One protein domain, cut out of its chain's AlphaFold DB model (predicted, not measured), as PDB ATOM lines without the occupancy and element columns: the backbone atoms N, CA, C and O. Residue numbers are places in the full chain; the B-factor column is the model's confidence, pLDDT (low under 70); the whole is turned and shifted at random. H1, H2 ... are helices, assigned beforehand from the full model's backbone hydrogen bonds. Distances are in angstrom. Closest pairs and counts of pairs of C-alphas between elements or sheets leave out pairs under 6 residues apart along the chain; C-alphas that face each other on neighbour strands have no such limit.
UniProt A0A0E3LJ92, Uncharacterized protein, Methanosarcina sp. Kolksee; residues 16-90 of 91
ATOM      1  N   ASP A  16      -6.153  48.954  20.926       90.31
ATOM      2  CA  ASP A  16      -6.453  49.020  22.359       90.31
ATOM      3  C   ASP A  16      -7.694  49.865  22.660       90.31
ATOM      4  O   ASP A  16      -8.542  49.452  23.453       90.31
ATOM      5  N   GLU A  17      -7.868  50.998  21.976       93.69
ATOM      6  CA  GLU A  17      -9.085  51.814  22.085       93.69
ATOM      7  C   GLU A  17     -10.313  51.038  21.591       93.69
ATOM      8  O   GLU A  17     -11.355  51.005  22.250       93.69
ATOM      9  N   ILE A  18     -10.182  50.338  20.461       93.06
ATOM     10  CA  ILE A  18     -11.246  49.487  19.915       93.06
ATOM     11  C   ILE A  18     -11.578  48.347  20.887       93.06
ATOM     12  O   ILE A  18     -12.754  48.080  21.157       93.06
ATOM     13  N   ARG A  19     -10.553  47.686  21.437       93.88
ATOM     14  CA  ARG A  19     -10.695  46.630  22.444       93.88
ATOM     15  C   ARG A  19     -11.451  47.144  23.663       93.88
ATOM     16  O   ARG A  19     -12.387  46.483  24.110       93.88
ATOM     17  N   LEU A  20     -11.076  48.314  24.174       95.88
ATOM     18  CA  LEU A  20     -11.724  48.932  25.327       95.88
ATOM     19  C   LEU A  20     -13.201  49.230  25.043       95.88
ATOM     20  O   LEU A  20     -14.059  48.847  25.836       95.88
ATOM     21  N   ILE A  21     -13.522  49.825  23.887       96.50
ATOM     22  CA  ILE A  21     -14.911  50.108  23.499       96.50
ATOM     23  C   ILE A  21     -15.754  48.822  23.469       96.50
ATOM     24  O   ILE A  21     -16.845  48.793  24.045       96.50
ATOM     25  N   TYR A  22     -15.269  47.751  22.829       96.19
ATOM     26  CA  TYR A  22     -16.019  46.492  22.759       96.19
ATOM     27  C   TYR A  22     -16.145  45.799  24.118       96.19
ATOM     28  O   TYR A  22     -17.208  45.246  24.403       96.19
ATOM     29  N   ARG A  23     -15.120  45.856  24.980       96.06
ATOM     30  CA  ARG A  23     -15.192  45.306  26.346       96.06
ATOM     31  C   ARG A  23     -16.222  46.041  27.199       96.06
ATOM     32  O   ARG A  23     -17.089  45.401  27.786       96.06
ATOM     33  N   LEU A  24     -16.224  47.371  27.168       97.38
ATOM     34  CA  LEU A  24     -17.239  48.162  27.866       97.38
ATOM     35  C   LEU A  24     -18.648  47.863  27.334       97.38
ATOM     36  O   LEU A  24     -19.601  47.749  28.109       97.38
ATOM     37  N   PHE A  25     -18.793  47.691  26.019       96.75
ATOM     38  CA  PHE A  25     -20.068  47.299  25.422       96.75
ATOM     39  C   PHE A  25     -20.508  45.886  25.847       96.75
ATOM     40  O   PHE A  25     -21.683  45.681  26.148       96.75
ATOM     41  N   LEU A  26     -19.579  44.928  25.952       96.25
ATOM     42  CA  LEU A  26     -19.815  43.575  26.478       96.25
ATOM     43  C   LEU A  26     -20.269  43.566  27.944       96.25
ATOM     44  O   LEU A  26     -21.074  42.715  28.346       96.25
ATOM     45  N   GLU A  27     -19.792  44.529  28.728       96.38
ATOM     46  CA  GLU A  27     -20.241  44.826  30.094       96.38
ATOM     47  C   GLU A  27     -21.591  45.563  30.137       96.38
ATOM     48  O   GLU A  27     -22.087  45.904  31.207       96.38
ATOM     49  N   LYS A  28     -22.233  45.755  28.976       95.12
ATOM     50  CA  LYS A  28     -23.530  46.422  28.798       95.12
ATOM     51  C   LYS A  28     -23.513  47.919  29.123       95.12
ATOM     52  O   LYS A  28     -24.569  48.501  29.374       95.12
ATOM     53  N   ASN A  29     -22.353  48.574  29.046       97.50
ATOM     54  CA  ASN A  29     -22.289  50.029  29.145       97.50
ATOM     55  C   ASN A  29     -23.047  50.698  27.986       97.50
ATOM     56  O   ASN A  29     -22.928  50.320  26.816       97.50
ATOM     57  N   GLY A  30     -23.811  51.745  28.306       95.81
ATOM     58  CA  GLY A  30     -24.448  52.596  27.299       95.81
ATOM     59  C   GLY A  30     -23.433  53.486  26.574       95.81
ATOM     60  O   GLY A  30     -22.397  53.832  27.131       95.81
ATOM     61  N   ILE A  31     -23.757  53.941  25.357       96.75
ATOM     62  CA  ILE A  31     -22.844  54.750  24.518       96.75
ATOM     63  C   ILE A  31     -22.292  55.984  25.245       96.75
ATOM     64  O   ILE A  31     -21.104  56.257  25.150       96.75
ATOM     65  N   ARG A  32     -23.132  56.696  26.008       96.94
ATOM     66  CA  ARG A  32     -22.705  57.866  26.799       96.94
ATOM     67  C   ARG A  32     -21.779  57.504  27.965       96.94
ATOM     68  O   ARG A  32     -21.000  58.339  28.396       96.94
ATOM     69  N   SER A  33     -21.890  56.286  28.503       98.19
ATOM     70  CA  SER A  33     -20.954  55.780  29.515       98.19
ATOM     71  C   SER A  33     -19.594  55.521  28.871       98.19
ATOM     72  O   SER A  33     -18.585  56.033  29.335       98.19
ATOM     73  N   ILE A  34     -19.594  54.823  27.729       98.12
ATOM     74  CA  ILE A  34     -18.378  54.529  26.963       98.12
ATOM     75  C   ILE A  34     -17.675  55.828  26.548       98.12
ATOM     76  O   ILE A  34     -16.478  55.944  26.757       98.12
ATOM     77  N   GLU A  35     -18.411  56.833  26.064       98.00
ATOM     78  CA  GLU A  35     -17.866  58.161  25.728       98.00
ATOM     79  C   GLU A  35     -17.111  58.804  26.896       98.00
ATOM     80  O   GLU A  35     -16.010  59.312  26.709       98.00
ATOM     81  N   ARG A  36     -17.660  58.741  28.113       98.12
ATOM     82  CA  ARG A  36     -16.998  59.293  29.305       98.12
ATOM     83  C   ARG A  36     -15.753  58.509  29.705       98.12
ATOM     84  O   ARG A  36     -14.800  59.116  30.173       98.12
ATOM     85  N   ILE A  37     -15.774  57.187  29.545       97.81
ATOM     86  CA  ILE A  37     -14.662  56.312  29.936       97.81
ATOM     87  C   ILE A  37     -13.512  56.409  28.932       97.81
ATOM     88  O   ILE A  37     -12.355  56.460  29.333       97.81
ATOM     89  N   THR A  38     -13.813  56.430  27.633       95.94
ATOM     90  CA  THR A  38     -12.790  56.389  26.579       95.94
ATOM     91  C   THR A  38     -12.422  57.769  26.038       95.94
ATOM     92  O   THR A  38     -11.474  57.877  25.273       95.94
ATOM     93  N   GLY A  39     -13.198  58.815  26.342       95.75
ATOM     94  CA  GLY A  39     -13.009  60.161  25.787       95.75
ATOM     95  C   GLY A  39     -13.351  60.290  24.295       95.75
ATOM     96  O   GLY A  39     -13.192  61.359  23.710       95.75
ATOM     97  N   HIS A  40     -13.841  59.223  23.657       95.44
ATOM     98  CA  HIS A  40     -14.240  59.256  22.253       95.44
ATOM     99  C   HIS A  40     -15.680  59.732  22.123       95.44
ATOM    100  O   HIS A  40     -16.565  59.243  22.822       95.44
ATOM    101  N   HIS A  41     -15.936  60.619  21.160       95.62
ATOM    102  CA  HIS A  41     -17.285  61.116  20.909       95.62
ATOM    103  C   HIS A  41     -18.271  59.965  20.645       95.62
ATOM    104  O   HIS A  41     -17.971  59.012  19.915       95.62
ATOM    105  N   ARG A  42     -19.484  60.078  21.196       95.50
ATOM    106  CA  ARG A  42     -20.557  59.071  21.080       95.50
ATOM    107  C   ARG A  42     -20.854  58.615  19.654       95.50
ATOM    108  O   ARG A  42     -21.270  57.470  19.468       95.50
ATOM    109  N   ASP A  43     -20.654  59.475  18.660       93.94
ATOM    110  CA  ASP A  43     -20.894  59.136  17.256       93.94
ATOM    111  C   ASP A  43     -19.807  58.205  16.724       93.94
ATOM    112  O   ASP A  43     -20.119  57.237  16.040       93.94
ATOM    113  N   THR A  44     -18.546  58.416  17.111       93.75
ATOM    114  CA  THR A  44     -17.437  57.508  16.786       93.75
ATOM    115  C   THR A  44     -17.713  56.112  17.338       93.75
ATOM    116  O   THR A  44     -17.642  55.126  16.604       93.75
ATOM    117  N   ILE A  45     -18.121  56.037  18.607       95.31
ATOM    118  CA  ILE A  45     -18.470  54.780  19.282       95.31
ATOM    119  C   ILE A  45     -19.705  54.139  18.629       95.31
ATOM    120  O   ILE A  45     -19.745  52.933  18.387       95.31
ATOM    121  N   SER A  46     -20.728  54.942  18.327       93.00
ATOM    122  CA  SER A  46     -21.963  54.461  17.707       93.00
ATOM    123  C   SER A  46     -21.724  53.910  16.311       93.00
ATOM    124  O   SER A  46     -22.262  52.849  16.007       93.00
ATOM    125  N   HIS A  47     -20.923  54.589  15.488       91.69
ATOM    126  CA  HIS A  47     -20.541  54.110  14.164       91.69
ATOM    127  C   HIS A  47     -19.727  52.825  14.268       91.69
ATOM    128  O   HIS A  47     -20.098  51.849  13.634       91.69
ATOM    129  N   LEU A  48     -18.712  52.764  15.142       93.62
ATOM    130  CA  LEU A  48     -17.946  51.531  15.352       93.62
ATOM    131  C   LEU A  48     -18.875  50.343  15.659       93.62
ATOM    132  O   LEU A  48     -18.807  49.318  14.989       93.62
ATOM    133  N   ILE A  49     -19.802  50.502  16.607       93.44
ATOM    134  CA  ILE A  49     -20.746  49.445  16.994       93.44
ATOM    135  C   ILE A  49     -21.739  49.108  15.867       93.44
ATOM    136  O   ILE A  49     -22.009  47.934  15.623       93.44
ATOM    137  N   LYS A  50     -22.307  50.105  15.180       89.81
ATOM    138  CA  LYS A  50     -23.306  49.885  14.116       89.81
ATOM    139  C   LYS A  50     -22.694  49.219  12.883       89.81
ATOM    140  O   LYS A  50     -23.272  48.260  12.369       89.81
ATOM    141  N   ASP A  51     -21.517  49.687  12.479       90.00
ATOM    142  CA  ASP A  51     -20.791  49.237  11.289       90.00
ATOM    143  C   ASP A  51     -20.149  47.852  11.500       90.00
ATOM    144  O   ASP A  51     -19.651  47.239  10.557       90.00
ATOM    145  N   THR A  52     -20.160  47.328  12.736       92.50
ATOM    146  CA  THR A  52     -19.638  45.996  13.076       92.50
ATOM    147  C   THR A  52     -20.463  44.901  12.420       92.50
ATOM    148  O   THR A  52     -21.513  44.510  12.923       92.50
ATOM    149  N   VAL A  53     -19.986  44.362  11.304       90.38
ATOM    150  CA  VAL A  53     -20.643  43.274  10.569       90.38
ATOM    151  C   VAL A  53     -20.000  41.924  10.865       90.38
ATOM    152  O   VAL A  53     -18.775  41.817  10.958       90.38
ATOM    153  N   LYS A  54     -20.837  40.888  10.995       90.62
ATOM    154  CA  LYS A  54     -20.386  39.510  11.185       90.62
ATOM    155  C   LYS A  54     -19.866  38.967   9.860       90.62
ATOM    156  O   LYS A  54     -20.629  38.787   8.917       90.62
ATOM    157  N   ASN A  55     -18.557  38.772   9.785       90.94
ATOM    158  CA  ASN A  55     -17.866  38.116   8.683       90.94
ATOM    159  C   ASN A  55     -16.548  37.529   9.208       90.94
ATOM    160  O   ASN A  55     -16.097  37.890  10.298       90.94
ATOM    161  N   GLN A  56     -15.917  36.666   8.411       89.44
ATOM    162  CA  GLN A  56     -14.679  35.988   8.797       89.44
ATOM    163  C   GLN A  56     -13.575  36.968   9.232       89.44
ATOM    164  O   GLN A  56     -12.917  36.745  10.243       89.44
ATOM    165  N   LYS A  57     -13.395  38.096   8.527       89.31
ATOM    166  CA  LYS A  57     -12.358  39.084   8.873       89.31
ATOM    167  C   LYS A  57     -12.614  39.746  10.227       89.31
ATOM    168  O   LYS A  57     -11.672  39.953  10.986       89.31
ATOM    169  N   THR A  58     -13.864  40.092  10.530       90.19
ATOM    170  CA  THR A  58     -14.238  40.693  11.815       90.19
ATOM    171  C   THR A  58     -14.032  39.702  12.957       90.19
ATOM    172  O   THR A  58     -13.497  40.079  13.995       90.19
ATOM    173  N   GLU A  59     -14.398  38.435  12.762       91.00
ATOM    174  CA  GLU A  59     -14.175  37.387  13.765       91.00
ATOM    175  C   GLU A  59     -12.680  37.148  14.007       91.00
ATOM    176  O   GLU A  59     -12.230  37.121  15.154       91.00
ATOM    177  N   GLU A  60     -11.879  37.081  12.941       91.12
ATOM    178  CA  GLU A  60     -10.427  36.983  13.060       91.12
ATOM    179  C   GLU A  60      -9.815  38.198  13.764       91.12
ATOM    180  O   GLU A  60      -8.918  38.034  14.586       91.12
ATOM    181  N   TYR A  61     -10.302  39.409  13.485       90.25
ATOM    182  CA  TYR A  61      -9.869  40.619  14.182       90.25
ATOM    183  C   TYR A  61     -10.210  40.559  15.681       90.25
ATOM    184  O   TYR A  61      -9.358  40.848  16.522       90.25
ATOM    185  N   PHE A  62     -11.424  40.126  16.032       92.19
ATOM    186  CA  PHE A  62     -11.854  39.989  17.424       92.19
ATOM    187  C   PHE A  62     -10.979  39.036  18.227       92.19
ATOM    188  O   PHE A  62     -10.527  39.385  19.317       92.19
ATOM    189  N   VAL A  63     -10.673  37.871  17.668       92.81
ATOM    190  CA  VAL A  63      -9.864  36.874  18.370       92.81
ATOM    191  C   VAL A  63      -8.380  37.247  18.345       92.81
ATOM    192  O   VAL A  63      -7.730  37.254  19.387       92.81
ATOM    193  N   LYS A  64      -7.829  37.584  17.173       90.69
ATOM    194  CA  LYS A  64      -6.374  37.722  16.988       90.69
ATOM    195  C   LYS A  64      -5.824  39.099  17.353       90.69
ATOM    196  O   LYS A  64      -4.646  39.184  17.674       90.69
ATOM    197  N   GLN A  65      -6.611  40.172  17.234       87.06
ATOM    198  CA  GLN A  65      -6.107  41.542  17.423       87.06
ATOM    199  C   GLN A  65      -6.534  42.148  18.754       87.06
ATOM    200  O   GLN A  65      -5.711  42.742  19.438       87.06
ATOM    201  N   ILE A  66      -7.801  41.989  19.144       89.00
ATOM    202  CA  ILE A  66      -8.304  42.557  20.408       89.00
ATOM    203  C   ILE A  66      -8.447  41.513  21.530       89.00
ATOM    204  O   ILE A  66      -8.765  41.866  22.672       89.00
ATOM    205  N   GLY A  67      -8.167  40.239  21.234       91.88
ATOM    206  CA  GLY A  67      -8.076  39.166  22.225       91.88
ATOM    207  C   GLY A  67      -9.398  38.887  22.934       91.88
ATOM    208  O   GLY A  67      -9.430  38.847  24.166       91.88
ATOM    209  N   LEU A  68     -10.492  38.778  22.178       93.38
ATOM    210  CA  LEU A  68     -11.760  38.262  22.688       93.38
ATOM    211  C   LEU A  68     -11.777  36.732  22.612       93.38
ATOM    212  O   LEU A  68     -11.352  36.129  21.626       93.38
ATOM    213  N   THR A  69     -12.296  36.109  23.661       94.25
ATOM    214  CA  THR A  69     -12.601  34.675  23.700       94.25
ATOM    215  C   THR A  69     -13.806  34.347  22.815       94.25
ATOM    216  O   THR A  69     -14.617  35.217  22.491       94.25
ATOM    217  N   ALA A  70     -13.972  33.074  22.444       91.12
ATOM    218  CA  ALA A  70     -15.118  32.633  21.643       91.12
ATOM    219  C   ALA A  70     -16.470  32.968  22.310       91.12
ATOM    220  O   ALA A  70     -17.391  33.425  21.634       91.12
ATOM    221  N   SER A  71     -16.565  32.825  23.637       93.38
ATOM    222  CA  SER A  71     -17.774  33.159  24.401       93.38
ATOM    223  C   SER A  71     -18.032  34.669  24.473       93.38
ATOM    224  O   SER A  71     -19.179  35.108  24.368       93.38
ATOM    225  N   GLU A  72     -16.985  35.493  24.597       95.19
ATOM    226  CA  GLU A  72     -17.109  36.951  24.482       95.19
ATOM    227  C   GLU A  72     -17.582  37.358  23.079       95.19
ATOM    228  O   GLU A  72     -18.453  38.218  22.963       95.19
ATOM    229  N   CYS A  73     -17.073  36.725  22.018       94.44
ATOM    230  CA  CYS A  73     -17.522  36.971  20.647       94.44
ATOM    231  C   CYS A  73     -19.006  36.629  20.454       94.44
ATOM    232  O   CYS A  73     -19.754  37.439  19.906       94.44
ATOM    233  N   GLU A  74     -19.458  35.467  20.930       94.50
ATOM    234  CA  GLU A  74     -20.868  35.062  20.862       94.50
ATOM    235  C   GLU A  74     -21.778  36.067  21.583       94.50
ATOM    236  O   GLU A  74     -22.752  36.570  21.014       94.50
ATOM    237  N   LYS A  75     -21.404  36.447  22.810       95.88
ATOM    238  CA  LYS A  75     -22.127  37.457  23.588       95.88
ATOM    239  C   LYS A  75     -22.159  38.810  22.874       95.88
ATOM    240  O   LYS A  75     -23.199  39.472  22.871       95.88
ATOM    241  N   LEU A  76     -21.042  39.233  22.279       95.31
ATOM    242  CA  LEU A  76     -20.950  40.490  21.537       95.31
ATOM    243  C   LEU A  76     -21.942  40.497  20.372       95.31
ATOM    244  O   LEU A  76     -22.685  41.467  20.220       95.31
ATOM    245  N   TRP A  77     -22.007  39.413  19.595       95.06
ATOM    246  CA  TRP A  77     -22.950  39.297  18.484       95.06
ATOM    247  C   TRP A  77     -24.404  39.409  18.942       95.06
ATOM    248  O   TRP A  77     -25.140  40.226  18.386       95.06
ATOM    249  N   GLY A  78     -24.785  38.715  20.019       95.00
ATOM    250  CA  GLY A  78     -26.134  38.832  20.581       95.00
ATOM    251  C   GLY A  78     -26.485  40.261  21.026       95.00
ATOM    252  O   GLY A  78     -27.600  40.739  20.810       95.00
ATOM    253  N   LEU A  79     -25.524  41.001  21.595       94.62
ATOM    254  CA  LEU A  79     -25.726  42.409  21.964       94.62
ATOM    255  C   LEU A  79     -25.868  43.326  20.739       94.62
ATOM    256  O   LEU A  79     -26.683  44.255  20.753       94.62
ATOM    257  N   LEU A  80     -25.081  43.085  19.689       93.75
ATOM    258  CA  LEU A  80     -25.130  43.853  18.444       93.75
ATOM    259  C   LEU A  80     -26.458  43.647  17.707       93.75
ATOM    260  O   LEU A  80     -27.066  44.626  17.266       93.75
ATOM    261  N   GLU A  81     -26.934  42.407  17.611       91.81
ATOM    262  CA  GLU A  81     -28.218  42.059  16.991       91.81
ATOM    263  C   GLU A  81     -29.390  42.702  17.731       91.81
ATOM    264  O   GLU A  81     -30.148  43.469  17.130       91.81
ATOM    265  N   LYS A  82     -29.452  42.546  19.059       90.44
ATOM    266  CA  LYS A  82     -30.484  43.179  19.894       90.44
ATOM    267  C   LYS A  82     -30.530  44.701  19.727       90.44
ATOM    268  O   LYS A  82     -31.598  45.322  19.691       90.44
ATOM    269  N   LYS A  83     -29.361  45.343  19.613       87.44
ATOM    270  CA  LYS A  83     -29.267  46.795  19.404       87.44
ATOM    271  C   LYS A  83     -29.779  47.214  18.022       87.44
ATOM    272  O   LYS A  83     -30.379  48.287  17.900       87.44
ATOM    273  N   ARG A  84     -29.565  46.391  16.991       87.19
ATOM    274  CA  ARG A  84     -30.094  46.620  15.636       87.19
ATOM    275  C   ARG A  84     -31.610  46.498  15.602       87.19
ATOM    276  O   ARG A  84     -32.253  47.390  15.066       87.19
ATOM    277  N   GLU A  85     -32.175  45.469  16.225       87.19
ATOM    278  CA  GLU A  85     -33.631  45.291  16.346       87.19
ATOM    279  C   GLU A  85     -34.286  46.481  17.048       87.19
ATOM    280  O   GLU A  85     -35.216  47.086  16.523       87.19
ATOM    281  N   THR A  86     -33.718  46.906  18.180       82.88
ATOM    282  CA  THR A  86     -34.206  48.079  18.925       82.88
ATOM    283  C   THR A  86     -34.150  49.361  18.086       82.88
ATOM    284  O   THR A  86     -34.970  50.257  18.264       82.88
ATOM    285  N   SER A  87     -33.168  49.477  17.188       77.75
ATOM    286  CA  SER A  87     -33.043  50.635  16.295       77.75
ATOM    287  C   SER A  87     -34.056  50.593  15.148       77.75
ATOM    288  O   SER A  87     -34.533  51.647  14.747       77.75
ATOM    289  N   ARG A  88     -34.396  49.400  14.635       75.25
ATOM    290  CA  ARG A  88     -35.404  49.210  13.576       75.25
ATOM    291  C   ARG A  88     -36.825  49.437  14.083       75.25
ATOM    292  O   ARG A  88     -37.593  50.078  13.390       75.25
ATOM    293  N   ASN A  89     -37.139  49.005  15.304       69.31
ATOM    294  CA  ASN A  89     -38.467  49.176  15.912       69.31
ATOM    295  C   ASN A  89     -38.781  50.627  16.340       69.31
ATOM    296  O   ASN A  89     -39.811  50.872  16.961       69.31
ATOM    297  N   LYS A  90     -37.872  51.578  16.090       59.56
ATOM    298  CA  LYS A  90     -38.061  53.017  16.348       59.56
ATOM    299  C   LYS A  90     -38.372  53.824  15.081       59.56
ATOM    300  O   LYS A  90     -38.473  55.046  15.180       59.56
TER     301      LYS A  90
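What this domain is: This is residues 16 to 90 of the 91 residues of an uncharacterized protein of Methanosarcina sp. Kolksee (UniProt A0A0E3LJ92). One long helix, H5, runs along one side of a small body of four shorter helices: H4 packs near its beginning with residues 70 to 73 of H5, H1 meets residues 72 to 79 almost crosswise, and H3 comes to residues 80 to 84. H2 folds back on H1 as a helical hairpin and also packs on H3, away from H5, while residues 85 to 90 stick out at the far end of H5. The printed part has 75 residues with five named helices, in the order H1, H2, H3, H4, H5, and no named strand; the class is all helix, and the helices that touch are mostly crossed. It is compact, with a radius of gyration of the C-alphas of 11.9 A and spans of 29 by 29 by 18 A.

How they stand to each other: H5, residues 70 to 88, is the hub and touches three helices. H1, residues 16 to 26, touches it about perpendicular, only just, at 71 degrees; the closest C-alphas, of Leu 26 and Leu 76, are 5.9 A apart. H4, residues 56 to 64, touches H5 at a steep tilt of 50 degrees, opposite ways, with the closest C-alphas, of Phe 62 and Cys 73, 7.2 A apart. H3, residues 42 to 51, only just touches H5, with 3 pairs of C-alphas within 8 A, about perpendicular at 75 degrees; the closest C-alphas are those of Ile 49 and Leu 80, 7.3 A. H2, residues 31 to 38, is apart from H5 and forms a hairpin with H1, at a steep tilt of 38 degrees, opposite ways; the closest C-alphas, of Leu 24 and Ile 34, are 6.5 A apart. H2 touches H3 at 69.9 degrees, a steep tilt only just short of about perpendicular, opposite ways, with the C-alphas of Glu 35 and Arg 42 closest at 5.4 A. H1 and H3 are close but not clearly touching, and H3 and H4 are apart. In H1, H2, H3, H4 and H5 every O i to N i+4 pair is within hydrogen-bond range.

Where its parts are: H5 is 27.4 A long, from C-alpha 70 at (-15.118, 32.633, 21.643) to C-alpha 88 at (-35.404, 49.210, 13.576). H1 begins at C-alpha 16 at (-6.453, 49.020, 22.359) and is 15.0 A long. H2 measures 10.4 A, H3 13.9 A and H4 11.8 A.

The domain as a whole: The two C-alphas farthest apart, of Lys 64 and Lys 90, are 35.2 A apart. The printed part has no cut, and the four links between helices are tight. The mean pLDDT of the printed part is 92.2, and residues 89 to 90 are under 70.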